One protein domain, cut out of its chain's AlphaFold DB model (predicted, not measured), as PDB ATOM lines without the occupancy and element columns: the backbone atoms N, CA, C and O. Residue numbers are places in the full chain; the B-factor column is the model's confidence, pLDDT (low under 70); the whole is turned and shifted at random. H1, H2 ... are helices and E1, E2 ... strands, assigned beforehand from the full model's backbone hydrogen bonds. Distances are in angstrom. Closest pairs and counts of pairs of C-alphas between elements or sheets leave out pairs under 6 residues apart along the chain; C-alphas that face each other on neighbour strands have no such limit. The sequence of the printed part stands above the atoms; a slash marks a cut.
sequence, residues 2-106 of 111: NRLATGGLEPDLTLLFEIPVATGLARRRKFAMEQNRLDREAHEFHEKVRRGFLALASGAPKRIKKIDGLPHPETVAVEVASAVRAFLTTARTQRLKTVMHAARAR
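What this domain is: This is residues 2 to 106 of the 111 residues of the protein "Thymidylate_kin domain-containing protein" of Nitrospirae bacterium RIFCSPLOWO2_12_FULL_63_8 (UniProt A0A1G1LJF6). A small sheet of two parallel strands, E1 and E2, lies between H3 and the long H4, whose residues 92 to 104 stick out; H2 meets one end of H3. The 105 printed residues, mostly helix, run H1, E1, H2, H3, E2, H4. The whole is loose, radius of gyration of the C-alphas 18.5 A, spanning 60 by 36 by 25 A.

Where its parts are: E1 is residues 14 to 18, E2 64 to 68. H3 is residues 43 to 59, H2 21 to 31. H4, residues 73 to 104, 46.6 A long, ends at C-alpha (-15.298, 19.986, -9.870). H1, residues 2 to 5, begins at C-alpha (-39.470, 18.333, -38.655).

How they stand to each other: N 16 of E1 and O 65 of E2 are within hydrogen-bond range, 2.8 A. E1, H2, H3 and E2 form a strand-helix-strand unit, parallel neighbour strands with helices between; its crossover is right-handed. The closest C-alphas of H3 and E2, Ala 57 and Ile 64, are 5.2 A apart; of E2 and H4, Asp 68 and Val 76, 7.1 A. H3, with residues 43 to 50 alone, touches H2, closest C-alphas Glu 47 and Val 21, 6.3 A; they run opposite ways at a steep tilt of 67 degrees, only just short of about perpendicular. H2, H3 and H4 have every O i to N i+4 pair within hydrogen-bond range; H1 is too short for any.

The domain as a whole: The printed part has no cut. The farthest C-alphas, of Lys 30 and Arg 106, are 61.0 A apart. The link from H2 to H3 is long, 11 residues. Residues 97 and 100 to 106 have pLDDT under 70.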
ATOM      1  N   ASN A   2     -39.205  18.512 -40.101       77.12
ATOM      2  CA  ASN A   2     -39.470  18.333 -38.655       77.12
ATOM      3  C   ASN A   2     -38.604  19.219 -37.744       77.12
ATOM      4  O   ASN A   2     -39.137  19.912 -36.891       77.12
ATOM      5  N   ARG A   3     -37.286  19.278 -37.980       81.75
ATOM      6  CA  ARG A   3     -36.348  20.090 -37.185       81.75
ATOM      7  C   ARG A   3     -36.672  21.591 -37.173       81.75
ATOM      8  O   ARG A   3     -36.459  22.239 -36.157       81.75
ATOM      9  N   LEU A   4     -37.174  22.127 -38.288       83.56
ATOM     10  CA  LEU A   4     -37.568  23.538 -38.391       83.56
ATOM     11  C   LEU A   4     -38.832  23.805 -37.571       83.56
ATOM     12  O   LEU A   4     -38.883  24.779 -36.833       83.56
ATOM     13  N   ALA A   5     -39.816  22.907 -37.657       89.06
ATOM     14  CA  ALA A   5     -41.066  23.029 -36.914       89.06
ATOM     15  C   ALA A   5     -40.886  22.834 -35.398       89.06
ATOM     16  O   ALA A   5     -41.614  23.437 -34.618       89.06
ATOM     17  N   THR A   6     -39.923  22.009 -34.973       88.75
ATOM     18  CA  THR A   6     -39.683  21.715 -33.549       88.75
ATOM     19  C   THR A   6     -38.582  22.562 -32.912       88.75
ATOM     20  O   THR A   6     -38.253  22.343 -31.749       88.75
ATOM     21  N   GLY A   7     -37.952  23.481 -33.654       90.12
ATOM     22  CA  GLY A   7     -36.786  24.225 -33.161       90.12
ATOM     23  C   GLY A   7     -35.608  23.323 -32.771       90.12
ATOM     24  O   GLY A   7     -34.827  23.663 -31.890       90.12
ATOM     25  N   GLY A   8     -35.493  22.142 -33.386       89.00
ATOM     26  CA  GLY A   8     -34.469  21.153 -33.045       89.00
ATOM     27  C   GLY A   8     -34.801  20.225 -31.883       89.00
ATOM     28  O   GLY A   8     -33.999  19.335 -31.609       89.00
ATOM     29  N   LEU A   9     -35.969  20.365 -31.247       90.25
ATOM     30  CA  LEU A   9     -36.396  19.432 -30.210       90.25
ATOM     31  C   LEU A   9     -36.630  18.041 -30.814       90.25
ATOM     32  O   LEU A   9     -37.378  17.884 -31.786       90.25
ATOM     33  N   GLU A  10     -35.996  17.038 -30.213       90.81
ATOM     34  CA  GLU A  10     -36.190  15.621 -30.510       90.81
ATOM     35  C   GLU A  10     -36.522  14.876 -29.205       90.81
ATOM     36  O   GLU A  10     -35.992  15.241 -28.156       90.81
ATOM     37  N   PRO A  11     -37.380  13.839 -29.232       92.50
ATOM     38  CA  PRO A  11     -37.679  13.057 -28.035       92.50
ATOM     39  C   PRO A  11     -36.443  12.304 -27.545       92.50
ATOM     40  O   PRO A  11     -35.803  11.623 -28.343       92.50
ATOM     41  N   ASP A  12     -36.157  12.314 -26.245       93.75
ATOM     42  CA  ASP A  12     -35.028  11.550 -25.693       93.75
ATOM     43  C   ASP A  12     -35.217  10.025 -25.807       93.75
ATOM     44  O   ASP A  12     -34.249   9.270 -25.912       93.75
ATOM     45  N   LEU A  13     -36.476   9.574 -25.831       96.19
ATOM     46  CA  LEU A  13     -36.881   8.191 -26.064       96.19
ATOM     47  C   LEU A  13     -38.116   8.153 -26.970       96.19
ATOM     48  O   LEU A  13     -39.070   8.906 -26.792       96.19
ATOM     49  N   THR A  14     -38.124   7.242 -27.935       97.44
ATOM     50  CA  THR A  14     -39.289   6.908 -28.762       97.44
ATOM     51  C   THR A  14     -39.481   5.401 -28.741       97.44
ATOM     52  O   THR A  14     -38.533   4.658 -28.984       97.44
ATOM     53  N   LEU A  15     -40.700   4.944 -28.472       98.38
ATOM     54  CA  LEU A  15     -41.064   3.531 -28.522       98.38
ATOM     55  C   LEU A  15     -41.785   3.262 -29.846       98.38
ATOM     56  O   LEU A  15     -42.846   3.830 -30.097       98.38
ATOM     57  N   LEU A  16     -41.194   2.433 -30.704       98.31
ATOM     58  CA  LEU A  16     -41.794   2.010 -31.967       98.31
ATOM     59  C   LEU A  16     -42.412   0.626 -31.793       98.31
ATOM     60  O   LEU A  16     -41.690  -0.366 -31.759       98.31
ATOM     61  N   PHE A  17     -43.738   0.565 -31.732       98.06
ATOM     62  CA  PHE A  17     -44.474  -0.697 -31.724       98.06
ATOM     63  C   PHE A  17     -44.512  -1.273 -33.135       98.06
ATOM     64  O   PHE A  17     -45.131  -0.703 -34.035       98.06
ATOM     65  N   GLU A  18     -43.818  -2.385 -33.336       97.00
ATOM     66  CA  GLU A  18     -43.763  -3.069 -34.619       97.00
ATOM     67  C   GLU A  18     -44.855  -4.131 -34.673       97.00
ATOM     68  O   GLU A  18     -44.944  -4.993 -33.801       97.00
ATOM     69  N   ILE A  19     -45.720  -4.027 -35.679       96.50
ATOM     70  CA  ILE A  19     -46.802  -4.972 -35.938       96.50
ATOM     71  C   ILE A  19     -46.926  -5.102 -37.463       96.50
ATOM     72  O   ILE A  19     -46.913  -4.078 -38.158       96.50
ATOM     73  N   PRO A  20     -47.105  -6.320 -38.008       96.69
ATOM     74  CA  PRO A  20     -47.474  -6.505 -39.405       96.69
ATOM     75  C   PRO A  20     -48.715  -5.682 -39.774       96.69
ATOM     76  O   PRO A  20     -49.696  -5.645 -39.025       96.69
ATOM     77  N   VAL A  21     -48.701  -5.052 -40.952       96.38
ATOM     78  CA  VAL A  21     -49.768  -4.134 -41.387       96.38
ATOM     79  C   VAL A  21     -51.141  -4.798 -41.351       96.38
ATOM     80  O   VAL A  21     -52.078  -4.240 -40.779       96.38
ATOM     81  N   ALA A  22     -51.256  -6.008 -41.902       95.19
ATOM     82  CA  ALA A  22     -52.507  -6.760 -41.918       95.19
ATOM     83  C   ALA A  22     -53.080  -6.968 -40.503       95.19
ATOM     84  O   ALA A  22     -54.265  -6.732 -40.269       95.19
ATOM     85  N   THR A  23     -52.230  -7.333 -39.537       95.62
ATOM     86  CA  THR A  23     -52.619  -7.502 -38.130       95.62
ATOM     87  C   THR A  23     -53.059  -6.177 -37.503       95.62
ATOM     88  O   THR A  23     -54.079  -6.135 -36.815       95.62
ATOM     89  N   GLY A  24     -52.327  -5.088 -37.756       93.31
ATOM     90  CA  GLY A  24     -52.666  -3.754 -37.255       93.31
ATOM     91  C   GLY A  24     -54.020  -3.257 -37.768       93.31
ATOM     92  O   GLY A  24     -54.863  -2.834 -36.976       93.31
ATOM     93  N   LEU A  25     -54.269  -3.387 -39.075       93.00
ATOM     94  CA  LEU A  25     -55.542  -3.012 -39.697       93.00
ATOM     95  C   LEU A  25     -56.705  -3.871 -39.189       93.00
ATOM     96  O   LEU A  25     -57.773  -3.338 -38.892       93.00
ATOM     97  N   ALA A  26     -56.501  -5.182 -39.029       92.56
ATOM     98  CA  ALA A  26     -57.514  -6.072 -38.466       92.56
ATOM     99  C   ALA A  26     -57.892  -5.673 -37.027       92.56
ATOM    100  O   ALA A  26     -59.077  -5.578 -36.705       92.56
ATOM    101  N   ARG A  27     -56.902  -5.363 -36.174       91.69
ATOM    102  CA  ARG A  27     -57.147  -4.853 -34.812       91.69
ATOM    103  C   ARG A  27     -57.899  -3.523 -34.853       91.69
ATOM    104  O   ARG A  27     -58.905  -3.376 -34.165       91.69
ATOM    105  N   ARG A  28     -57.466  -2.576 -35.689       88.94
ATOM    106  CA  ARG A  28     -58.107  -1.260 -35.811       88.94
ATOM    107  C   ARG A  28     -59.583  -1.375 -36.196       88.94
ATOM    108  O   ARG A  28     -60.414  -0.743 -35.555       88.94
ATOM    109  N   ARG A  29     -59.911  -2.231 -37.170       87.69
ATOM    110  CA  ARG A  29     -61.293  -2.511 -37.601       87.69
ATOM    111  C   ARG A  29     -62.165  -3.096 -36.492       87.69
ATOM    112  O   ARG A  29     -63.351  -2.806 -36.453       87.69
ATOM    113  N   LYS A  30     -61.587  -3.909 -35.604       86.75
ATOM    114  CA  LYS A  30     -62.314  -4.549 -34.498       86.75
ATOM    115  C   LYS A  30     -62.646  -3.580 -33.357       86.75
ATOM    116  O   LYS A  30     -63.667  -3.756 -32.705       86.75
ATOM    117  N   PHE A  31     -61.774  -2.608 -33.087       78.62
ATOM    118  CA  PHE A  31     -61.874  -1.751 -31.897       78.62
ATOM    119  C   PHE A  31     -62.352  -0.318 -32.172       78.62
ATOM    120  O   PHE A  31     -62.750   0.366 -31.233       78.62
ATOM    121  N   ALA A  32     -62.304   0.167 -33.415       76.44
ATOM    122  CA  ALA A  32     -62.729   1.524 -33.743       76.44
ATOM    123  C   ALA A  32     -64.180   1.547 -34.252       76.44
ATOM    124  O   ALA A  32     -64.479   0.944 -35.279       76.44
ATOM    125  N   MET A  33     -65.050   2.290 -33.558       70.56
ATOM    126  CA  MET A  33     -66.421   2.583 -34.013       70.56
ATOM    127  C   MET A  33     -66.421   3.406 -35.314       70.56
ATOM    128  O   MET A  33     -67.289   3.221 -36.161       70.56
ATOM    129  N   GLU A  34     -65.415   4.269 -35.509       81.12
ATOM    130  CA  GLU A  34     -65.261   5.098 -36.707       81.12
ATOM    131  C   GLU A  34     -63.849   4.997 -37.298       81.12
ATOM    132  O   GLU A  34     -62.838   5.093 -36.596       81.12
ATOM    133  N   GLN A  35     -63.786   4.835 -38.622       80.62
ATOM    134  CA  GLN A  35     -62.544   4.865 -39.394       80.62
ATOM    135  C   GLN A  35     -62.299   6.257 -39.961       80.62
ATOM    136  O   GLN A  35     -63.161   6.798 -40.664       80.62
ATOM    137  N   ASN A  36     -61.105   6.799 -39.721       85.81
ATOM    138  CA  ASN A  36     -60.684   8.069 -40.306       85.81
ATOM    139  C   ASN A  36     -60.097   7.877 -41.720       85.81
ATOM    140  O   ASN A  36     -60.011   6.763 -42.234       85.81
ATOM    141  N   ARG A  37     -59.677   8.978 -42.360       88.62
ATOM    142  CA  ARG A  37     -59.087   8.950 -43.712       88.62
ATOM    143  C   ARG A  37     -57.885   8.005 -43.818       88.62
ATOM    144  O   ARG A  37     -57.786   7.283 -44.797       88.62
ATOM    145  N   LEU A  38     -57.000   8.001 -42.819       87.38
ATOM    146  CA  LEU A  38     -55.784   7.183 -42.826       87.38
ATOM    147  C   LEU A  38     -56.085   5.695 -42.635       87.38
ATOM    148  O   LEU A  38     -55.379   4.867 -43.188       87.38
ATOM    149  N   ASP A  39     -57.136   5.353 -41.886       85.12
ATOM    150  CA  ASP A  39     -57.568   3.963 -41.684       85.12
ATOM    151  C   ASP A  39     -58.099   3.313 -42.983       85.12
ATOM    152  O   ASP A  39     -58.190   2.087 -43.073       85.12
ATOM    153  N   ARG A  40     -58.476   4.136 -43.973       86.62
ATOM    154  CA  ARG A  40     -59.033   3.718 -45.273       86.62
ATOM    155  C   ARG A  40     -57.999   3.691 -46.398       86.62
ATOM    156  O   ARG A  40     -58.352   3.356 -47.527       86.62
ATOM    157  N   GLU A  41     -56.754   4.059 -46.110       94.25
ATOM    158  CA  GLU A  41     -55.675   4.010 -47.091       94.25
ATOM    159  C   GLU A  41     -55.372   2.565 -47.518       94.25
ATOM    160  O   GLU A  41     -55.676   1.586 -46.828       94.25
ATOM    161  N   ALA A  42     -54.761   2.420 -48.693       92.19
ATOM    162  CA  ALA A  42     -54.421   1.110 -49.227       92.19
ATOM    163  C   ALA A  42     -53.360   0.399 -48.366       92.19
ATOM    164  O   ALA A  42     -52.493   1.022 -47.754       92.19
ATOM    165  N   HIS A  43     -53.359  -0.935 -48.389       94.25
ATOM    166  CA  HIS A  43     -52.362  -1.752 -47.686       94.25
ATOM    167  C   HIS A  43     -50.913  -1.317 -47.987       94.25
ATOM    168  O   HIS A  43     -50.082  -1.216 -47.085       94.25
ATOM    169  N   GLU A  44     -50.619  -0.985 -49.246       96.62
ATOM    170  CA  GLU A  44     -49.298  -0.528 -49.687       96.62
ATOM    171  C   GLU A  44     -48.857   0.785 -49.030       96.62
ATOM    172  O   GLU A  44     -47.670   0.955 -48.731       96.62
ATOM    173  N   PHE A  45     -49.801   1.695 -48.767       96.56
ATOM    174  CA  PHE A  45     -49.529   2.929 -48.038       96.56
ATOM    175  C   PHE A  45     -49.046   2.603 -46.625       96.56
ATOM    176  O   PHE A  45     -47.985   3.071 -46.206       96.56
ATOM    177  N   HIS A  46     -49.761   1.731 -45.916       96.75
ATOM    178  CA  HIS A  46     -49.374   1.311 -44.572       96.75
ATOM    179  C   HIS A  46     -48.037   0.560 -44.555       96.75
ATOM    180  O   HIS A  46     -47.222   0.790 -43.662       96.75
ATOM    181  N   GLU A  47     -47.757  -0.275 -45.557       98.00
ATOM    182  CA  GLU A  47     -46.459  -0.945 -45.688       98.00
ATOM    183  C   GLU A  47     -45.319   0.053 -45.940       98.00
ATOM    184  O   GLU A  47     -44.238  -0.060 -45.356       98.00
ATOM    185  N   LYS A  48     -45.551   1.091 -46.754       98.00
ATOM    186  CA  LYS A  48     -44.585   2.182 -46.950       98.00
ATOM    187  C   LYS A  48     -44.329   2.941 -45.646       98.00
ATOM    188  O   LYS A  48     -43.171   3.209 -45.323       98.00
ATOM    189  N   VAL A  49     -45.381   3.242 -44.884       96.88
ATOM    190  CA  VAL A  49     -45.281   3.890 -43.567       96.88
ATOM    191  C   VAL A  49     -44.488   3.020 -42.587       96.88
ATOM    192  O   VAL A  49     -43.538   3.507 -41.970       96.88
ATOM    193  N   ARG A  50     -44.808   1.723 -42.495       97.56
ATOM    194  CA  ARG A  50     -44.092   0.751 -41.655       97.56
ATOM    195  C   ARG A  50     -42.603   0.712 -41.989       97.56
ATOM    196  O   ARG A  50     -41.776   0.867 -41.092       97.56
ATOM    197  N   ARG A  51     -42.244   0.581 -43.272       98.12
ATOM    198  CA  ARG A  51     -40.838   0.610 -43.718       98.12
ATOM    199  C   ARG A  51     -40.133   1.912 -43.336       98.12
ATOM    200  O   ARG A  51     -38.992   1.865 -42.886       98.12
ATOM    201  N   GLY A  52     -40.810   3.055 -43.468       98.06
ATOM    202  CA  GLY A  52     -40.272   4.354 -43.060       98.06
ATOM    203  C   GLY A  52     -39.920   4.406 -41.570       98.06
ATOM    204  O   GLY A  52     -38.807   4.786 -41.213       98.06
ATOM    205  N   PHE A  53     -40.825   3.957 -40.696       97.69
ATOM    206  CA  PHE A  53     -40.557   3.907 -39.256       97.69
ATOM    207  C   PHE A  53     -39.451   2.918 -38.885       97.69
ATOM    208  O   PHE A  53     -38.614   3.229 -38.038       97.69
ATOM    209  N   LEU A  54     -39.399   1.756 -39.541       97.50
ATOM    210  CA  LEU A  54     -38.317   0.791 -39.338       97.50
ATOM    211  C   LEU A  54     -36.956   1.367 -39.742       97.50
ATOM    212  O   LEU A  54     -35.988   1.207 -39.002       97.50
ATOM    213  N   ALA A  55     -36.882   2.091 -40.861       97.94
ATOM    214  CA  ALA A  55     -35.659   2.771 -41.279       97.94
ATOM    215  C   ALA A  55     -35.216   3.835 -40.257       97.94
ATOM    216  O   ALA A  55     -34.036   3.898 -39.911       97.94
ATOM    217  N   LEU A  56     -36.156   4.620 -39.712       96.25
ATOM    218  CA  LEU A  56     -35.866   5.580 -38.638       96.25
ATOM    219  C   LEU A  56     -35.318   4.883 -37.386       96.25
ATOM    220  O   LEU A  56     -34.326   5.340 -36.818       96.25
ATOM    221  N   ALA A  57     -35.933   3.774 -36.967       96.81
ATOM    222  CA  ALA A  57     -35.493   3.021 -35.796       96.81
ATOM    223  C   ALA A  57     -34.075   2.461 -35.971       96.81
ATOM    224  O   ALA A  57     -33.245   2.602 -35.071       96.81
ATOM    225  N   SER A  58     -33.775   1.904 -37.146       96.62
ATOM    226  CA  SER A  58     -32.435   1.419 -37.492       96.62
ATOM    227  C   SER A  58     -31.395   2.542 -37.562       96.62
ATOM    228  O   SER A  58     -30.242   2.324 -37.204       96.62
ATOM    229  N   GLY A  59     -31.790   3.748 -37.982       96.81
ATOM    230  CA  GLY A  59     -30.908   4.919 -38.038       96.81
ATOM    231  C   GLY A  59     -30.640   5.581 -36.680       96.81
ATOM    232  O   GLY A  59     -29.644   6.284 -36.528       96.81
ATOM    233  N   ALA A  60     -31.497   5.358 -35.679       94.94
ATOM    234  CA  ALA A  60     -31.384   5.981 -34.359       94.94
ATOM    235  C   ALA A  60     -31.627   4.999 -33.188       94.94
ATOM    236  O   ALA A  60     -32.394   5.318 -32.276       94.94
ATOM    237  N   PRO A  61     -30.937   3.841 -33.116       94.00
ATOM    238  CA  PRO A  61     -31.256   2.753 -32.178       94.00
ATOM    239  C   PRO A  61     -31.019   3.099 -30.699       94.00
ATOM    240  O   PRO A  61     -31.483   2.400 -29.794       94.00
ATOM    241  N   LYS A  62     -30.268   4.172 -30.415       91.81
ATOM    242  CA  LYS A  62     -30.104   4.701 -29.051       91.81
ATOM    243  C   LYS A  62     -31.352   5.450 -28.572       91.81
ATOM    244  O   LYS A  62     -31.674   5.349 -27.394       91.81
ATOM    245  N   ARG A  63     -32.041   6.151 -29.481       94.12
ATOM    246  CA  ARG A  63     -33.186   7.037 -29.208       94.12
ATOM    247  C   ARG A  63     -34.528   6.358 -29.477       94.12
ATOM    248  O   ARG A  63     -35.484   6.568 -28.741       94.12
ATOM    249  N   ILE A  64     -34.597   5.528 -30.514       97.50
ATOM    250  CA  ILE A  64     -35.798   4.791 -30.906       97.50
ATOM    251  C   ILE A  64     -35.622   3.327 -30.506       97.50
ATOM    252  O   ILE A  64     -34.711   2.647 -30.978       97.50
ATOM    253  N   LYS A  65     -36.494   2.839 -29.624       97.69
ATOM    254  CA  LYS A  65     -36.544   1.442 -29.193       97.69
ATOM    255  C   LYS A  65     -37.738   0.766 -29.839       97.69
ATOM    256  O   LYS A  65     -38.872   1.197 -29.658       97.69
ATOM    257  N   LYS A  66     -37.460  -0.273 -30.620       97.62
ATOM    258  CA  LYS A  66     -38.491  -1.119 -31.212       97.62
ATOM    259  C   LYS A  66     -39.038  -2.063 -30.139       97.62
ATOM    260  O   LYS A  66     -38.238  -2.650 -29.421       97.62
ATOM    261  N   ILE A  67     -40.358  -2.179 -30.067       98.19
ATOM    262  CA  ILE A  67     -41.117  -3.046 -29.163       98.19
ATOM    263  C   ILE A  67     -41.954  -3.982 -30.034       98.19
ATOM    264  O   ILE A  67     -42.579  -3.511 -30.992       98.19
ATOM    265  N   ASP A  68     -41.964  -5.280 -29.739       97.12
ATOM    266  CA  ASP A  68     -42.850  -6.215 -30.439       97.12
ATOM    267  C   ASP A  68     -44.299  -5.991 -29.978       97.12
ATOM    268  O   ASP A  68     -44.623  -6.109 -28.799       97.12
ATOM    269  N   GLY A  69     -45.181  -5.618 -30.906       96.94
ATOM    270  CA  GLY A  69     -46.589  -5.363 -30.613       96.94
ATOM    271  C   GLY A  69     -47.510  -6.566 -30.843       96.94
ATOM    272  O   GLY A  69     -48.729  -6.431 -30.690       96.94
ATOM    273  N   LEU A  70     -46.983  -7.721 -31.259       96.69
ATOM    274  CA  LEU A  70     -47.773  -8.937 -31.472       96.69
ATOM    275  C   LEU A  70     -48.329  -9.568 -30.184       96.69
ATOM    276  O   LEU A  70     -49.502  -9.966 -30.236       96.69
ATOM    277  N   PRO A  71     -47.580  -9.648 -29.063       97.06
ATOM    278  CA  PRO A  71     -48.042 -10.295 -27.835       97.06
ATOM    279  C   PRO A  71     -49.299  -9.667 -27.213       97.06
ATOM    280  O   PRO A  71     -49.807  -8.631 -27.653       97.06
ATOM    281  N   HIS A  72     -49.802 -10.298 -26.146       96.38
ATOM    282  CA  HIS A  72     -50.906  -9.753 -25.356       96.38
ATOM    283  C   HIS A  72     -50.531  -8.370 -24.780       96.38
ATOM    284  O   HIS A  72     -49.373  -8.185 -24.388       96.38
ATOM    285  N   PRO A  73     -51.471  -7.405 -24.675       95.62
ATOM    286  CA  PRO A  73     -51.174  -6.058 -24.182       95.62
ATOM    287  C   PRO A  73     -50.431  -6.012 -22.843       95.62
ATOM    288  O   PRO A  73     -49.580  -5.150 -22.652       95.62
ATOM    289  N   GLU A  74     -50.694  -6.957 -21.936       98.06
ATOM    290  CA  GLU A  74     -49.982  -7.062 -20.655       98.06
ATOM    291  C   GLU A  74     -48.494  -7.394 -20.831       98.06
ATOM    292  O   GLU A  74     -47.640  -6.779 -20.193       98.06
ATOM    293  N   THR A  75     -48.156  -8.307 -21.744       98.06
ATOM    294  CA  THR A  75     -46.763  -8.640 -22.076       98.06
ATOM    295  C   THR A  75     -46.049  -7.434 -22.680       98.06
ATOM    296  O   THR A  75     -44.947  -7.086 -22.256       98.06
ATOM    297  N   VAL A  76     -46.711  -6.742 -23.612       98.00
ATOM    298  CA  VAL A  76     -46.184  -5.518 -24.232       98.00
ATOM    299  C   VAL A  76     -45.975  -4.424 -23.177       98.00
ATOM    300  O   VAL A  76     -44.954  -3.737 -23.187       98.00
ATOM    301  N   ALA A  77     -46.893  -4.280 -22.218       98.31
ATOM    302  CA  ALA A  77     -46.775  -3.306 -21.134       98.31
ATOM    303  C   ALA A  77     -45.554  -3.572 -20.237       98.31
ATOM    304  O   ALA A  77     -44.861  -2.629 -19.848       98.31
ATOM    305  N   VAL A  78     -45.248  -4.841 -19.946       98.38
ATOM    306  CA  VAL A  78     -44.040  -5.225 -19.196       98.38
ATOM    307  C   VAL A  78     -42.770  -4.837 -19.959       98.38
ATOM    308  O   VAL A  78     -41.859  -4.251 -19.362       98.38
ATOM    309  N   GLU A  79     -42.716  -5.103 -21.267       98.00
ATOM    310  CA  GLU A  79     -41.578  -4.738 -22.122       98.00
ATOM    311  C   GLU A  79     -41.377  -3.217 -22.171       98.00
ATOM    312  O   GLU A  79     -40.276  -2.720 -21.916       98.00
ATOM    313  N   VAL A  80     -42.458  -2.464 -22.395       98.31
ATOM    314  CA  VAL A  80     -42.462  -0.994 -22.373       98.31
ATOM    315  C   VAL A  80     -41.944  -0.469 -21.037       98.31
ATOM    316  O   VAL A  80     -41.047   0.375 -21.007       98.31
ATOM    317  N   ALA A  81     -42.466  -0.982 -19.922       98.19
ATOM    318  CA  ALA A  81     -42.056  -0.544 -18.597       98.19
ATOM    319  C   ALA A  81     -40.568  -0.837 -18.340       98.19
ATOM    320  O   ALA A  81     -39.872  -0.025 -17.728       98.19
ATOM    321  N   SER A  82     -40.060  -1.967 -18.838       97.38
ATOM    322  CA  SER A  82     -38.636  -2.305 -18.782       97.38
ATOM    323  C   SER A  82     -37.784  -1.314 -19.581       97.38
ATOM    324  O   SER A  82     -36.834  -0.740 -19.041       97.38
ATOM    325  N   ALA A  83     -38.167  -1.034 -20.832       96.06
ATOM    326  CA  ALA A  83     -37.462  -0.099 -21.707       96.06
ATOM    327  C   ALA A  83     -37.415   1.324 -21.119       96.06
ATOM    328  O   ALA A  83     -36.358   1.962 -21.104       96.06
ATOM    329  N   VAL A  84     -38.537   1.801 -20.572       97.12
ATOM    330  CA  VAL A  84     -38.628   3.119 -19.929       97.12
ATOM    331  C   VAL A  84     -37.786   3.175 -18.653       97.12
ATOM    332  O   VAL A  84     -37.026   4.126 -18.472       97.12
ATOM    333  N   ARG A  85     -37.846   2.155 -17.784       97.25
ATOM    334  CA  ARG A  85     -37.004   2.105 -16.573       97.25
ATOM    335  C   ARG A  85     -35.515   2.137 -16.915       97.25
ATOM    336  O   ARG A  85     -34.771   2.902 -16.306       97.25
ATOM    337  N   ALA A  86     -35.081   1.351 -17.901       94.25
ATOM    338  CA  ALA A  86     -33.688   1.331 -18.342       94.25
ATOM    339  C   ALA A  86     -33.224   2.708 -18.851       94.25
ATOM    340  O   ALA A  86     -32.129   3.174 -18.507       94.25
ATOM    341  N   PHE A  87     -34.078   3.387 -19.621       94.69
ATOM    342  CA  PHE A  87     -33.828   4.746 -20.087       94.69
ATOM    343  C   PHE A  87     -33.701   5.739 -18.920       94.69
ATOM    344  O   PHE A  87     -32.698   6.449 -18.831       94.69
ATOM    345  N   LEU A  88     -34.650   5.742 -17.977       93.81
ATOM    346  CA  LEU A  88     -34.647   6.665 -16.836       93.81
ATOM    347  C   LEU A  88     -33.436   6.464 -15.912       93.81
ATOM    348  O   LEU A  88     -32.843   7.444 -15.456       93.81
ATOM    349  N   THR A  89     -33.015   5.220 -15.677       92.50
ATOM    350  CA  THR A  89     -31.808   4.915 -14.890       92.50
ATOM    351  C   THR A  89     -30.544   5.440 -15.573       92.50
ATOM    352  O   THR A  89     -29.678   6.045 -14.929       92.50
ATOM    353  N   THR A  90     -30.449   5.276 -16.893       84.25
ATOM    354  CA  THR A  90     -29.311   5.765 -17.683       84.25
ATOM    355  C   THR A  90     -29.272   7.294 -17.704       84.25
ATOM    356  O   THR A  90     -28.233   7.887 -17.405       84.25
ATOM    357  N   ALA A  91     -30.411   7.942 -17.968       78.06
ATOM    358  CA  ALA A  91     -30.534   9.397 -18.010       78.06
ATOM    359  C   ALA A  91     -30.219  10.040 -16.649       78.06
ATOM    360  O   ALA A  91     -29.462  11.011 -16.573       78.06
ATOM    361  N   ARG A  92     -30.720   9.456 -15.549       77.19
ATOM    362  CA  ARG A  92     -30.385   9.888 -14.182       77.19
ATOM    363  C   ARG A  92     -28.880   9.810 -13.927       77.19
ATOM    364  O   ARG A  92     -28.301  10.753 -13.392       77.19
ATOM    365  N   THR A  93     -28.241   8.719 -14.343       71.44
ATOM    366  CA  THR A  93     -26.793   8.523 -14.180       71.44
ATOM    367  C   THR A  93     -25.985   9.554 -14.971       71.44
ATOM    368  O   THR A  93     -25.008  10.097 -14.458       71.44
ATOM    369  N   GLN A  94     -26.398   9.871 -16.201       71.94
ATOM    370  CA  GLN A  94     -25.749  10.898 -17.022       71.94
ATOM    371  C   GLN A  94     -25.898  12.294 -16.409       71.94
ATOM    372  O   GLN A  94     -24.906  13.009 -16.286       71.94
ATOM    373  N   ARG A  95     -27.096  12.652 -15.930       74.94
ATOM    374  CA  ARG A  95     -27.341  13.952 -15.289       74.94
ATOM    375  C   ARG A  95     -26.507  14.136 -14.018       74.94
ATOM    376  O   ARG A  95     -25.925  15.201 -13.829       74.94
ATOM    377  N   LEU A  96     -26.392  13.100 -13.183       70.50
ATOM    378  CA  LEU A  96     -25.547  13.134 -11.982       70.50
ATOM    379  C   LEU A  96     -24.061  13.307 -12.328       70.50
ATOM    380  O   LEU A  96     -23.388  14.135 -11.719       70.50
ATOM    381  N   LYS A  97     -23.559  12.595 -13.346       63.75
ATOM    382  CA  LYS A  97     -22.174  12.749 -13.821       63.75
ATOM    383  C   LYS A  97     -21.894  14.167 -14.318       63.75
ATOM    384  O   LYS A  97     -20.879  14.740 -13.931       63.75
ATOM    385  N   THR A  98     -22.792  14.751 -15.111       71.19
ATOM    386  CA  THR A  98     -22.643  16.123 -15.621       71.19
ATOM    387  C   THR A  98     -22.598  17.153 -14.491       71.19
ATOM    388  O   THR A  98     -21.730  18.023 -14.493       71.19
ATOM    389  N   VAL A  99     -23.471  17.028 -13.484       71.00
ATOM    390  CA  VAL A  99     -23.477  17.922 -12.312       71.00
ATOM    391  C   VAL A  99     -22.192  17.774 -11.490       71.00
ATOM    392  O   VAL A  99     -21.591  18.776 -11.110       71.00
ATOM    393  N   MET A 100     -21.720  16.544 -11.259       64.75
ATOM    394  CA  MET A 100     -20.464  16.301 -10.539       64.75
ATOM    395  C   MET A 100     -19.236  16.834 -11.291       64.75
ATOM    396  O   MET A 100     -18.303  17.329 -10.658       64.75
ATOM    397  N   HIS A 101     -19.229  16.764 -12.625       65.00
ATOM    398  CA  HIS A 101     -18.159  17.331 -13.450       65.00
ATOM    399  C   HIS A 101     -18.157  18.866 -13.386       65.00
ATOM    400  O   HIS A 101     -17.115  19.471 -13.145       65.00
ATOM    401  N   ALA A 102     -19.331  19.496 -13.502       65.75
ATOM    402  CA  ALA A 102     -19.481  20.946 -13.378       65.75
ATOM    403  C   ALA A 102     -19.101  21.467 -11.977       65.75
ATOM    404  O   ALA A 102     -18.507  22.537 -11.857       65.75
ATOM    405  N   ALA A 103     -19.386  20.703 -10.917       64.44
ATOM    406  CA  ALA A 103     -19.017  21.057  -9.546       64.44
ATOM    407  C   ALA A 103     -17.498  20.998  -9.290       64.44
ATOM    408  O   ALA A 103     -16.983  21.809  -8.524       64.44
ATOM    409  N   ARG A 104     -16.771  20.083  -9.949       62.44
ATOM    410  CA  ARG A 104     -15.298  19.986  -9.870       62.44
ATOM    411  C   ARG A 104     -14.563  21.033 -10.712       62.44
ATOM    412  O   ARG A 104     -13.397  21.295 -10.449       62.44
ATOM    413  N   ALA A 105     -15.229  21.624 -11.702       60.56
ATOM    414  CA  ALA A 105     -14.640  22.591 -12.627       60.56
ATOM    415  C   ALA A 105     -14.719  24.058 -12.155       60.56
ATOM    416  O   ALA A 105     -14.271  24.938 -12.883       60.56
ATOM    417  N   ARG A 106     -15.270  24.359 -10.966       51.56
ATOM    418  CA  ARG A 106     -15.205  25.714 -10.388       51.56
ATOM    419  C   ARG A 106     -13.805  25.958  -9.802       51.56
ATOM    420  O   ARG A 106     -13.501  25.362  -8.769       51.56
TER     421      ARG A 106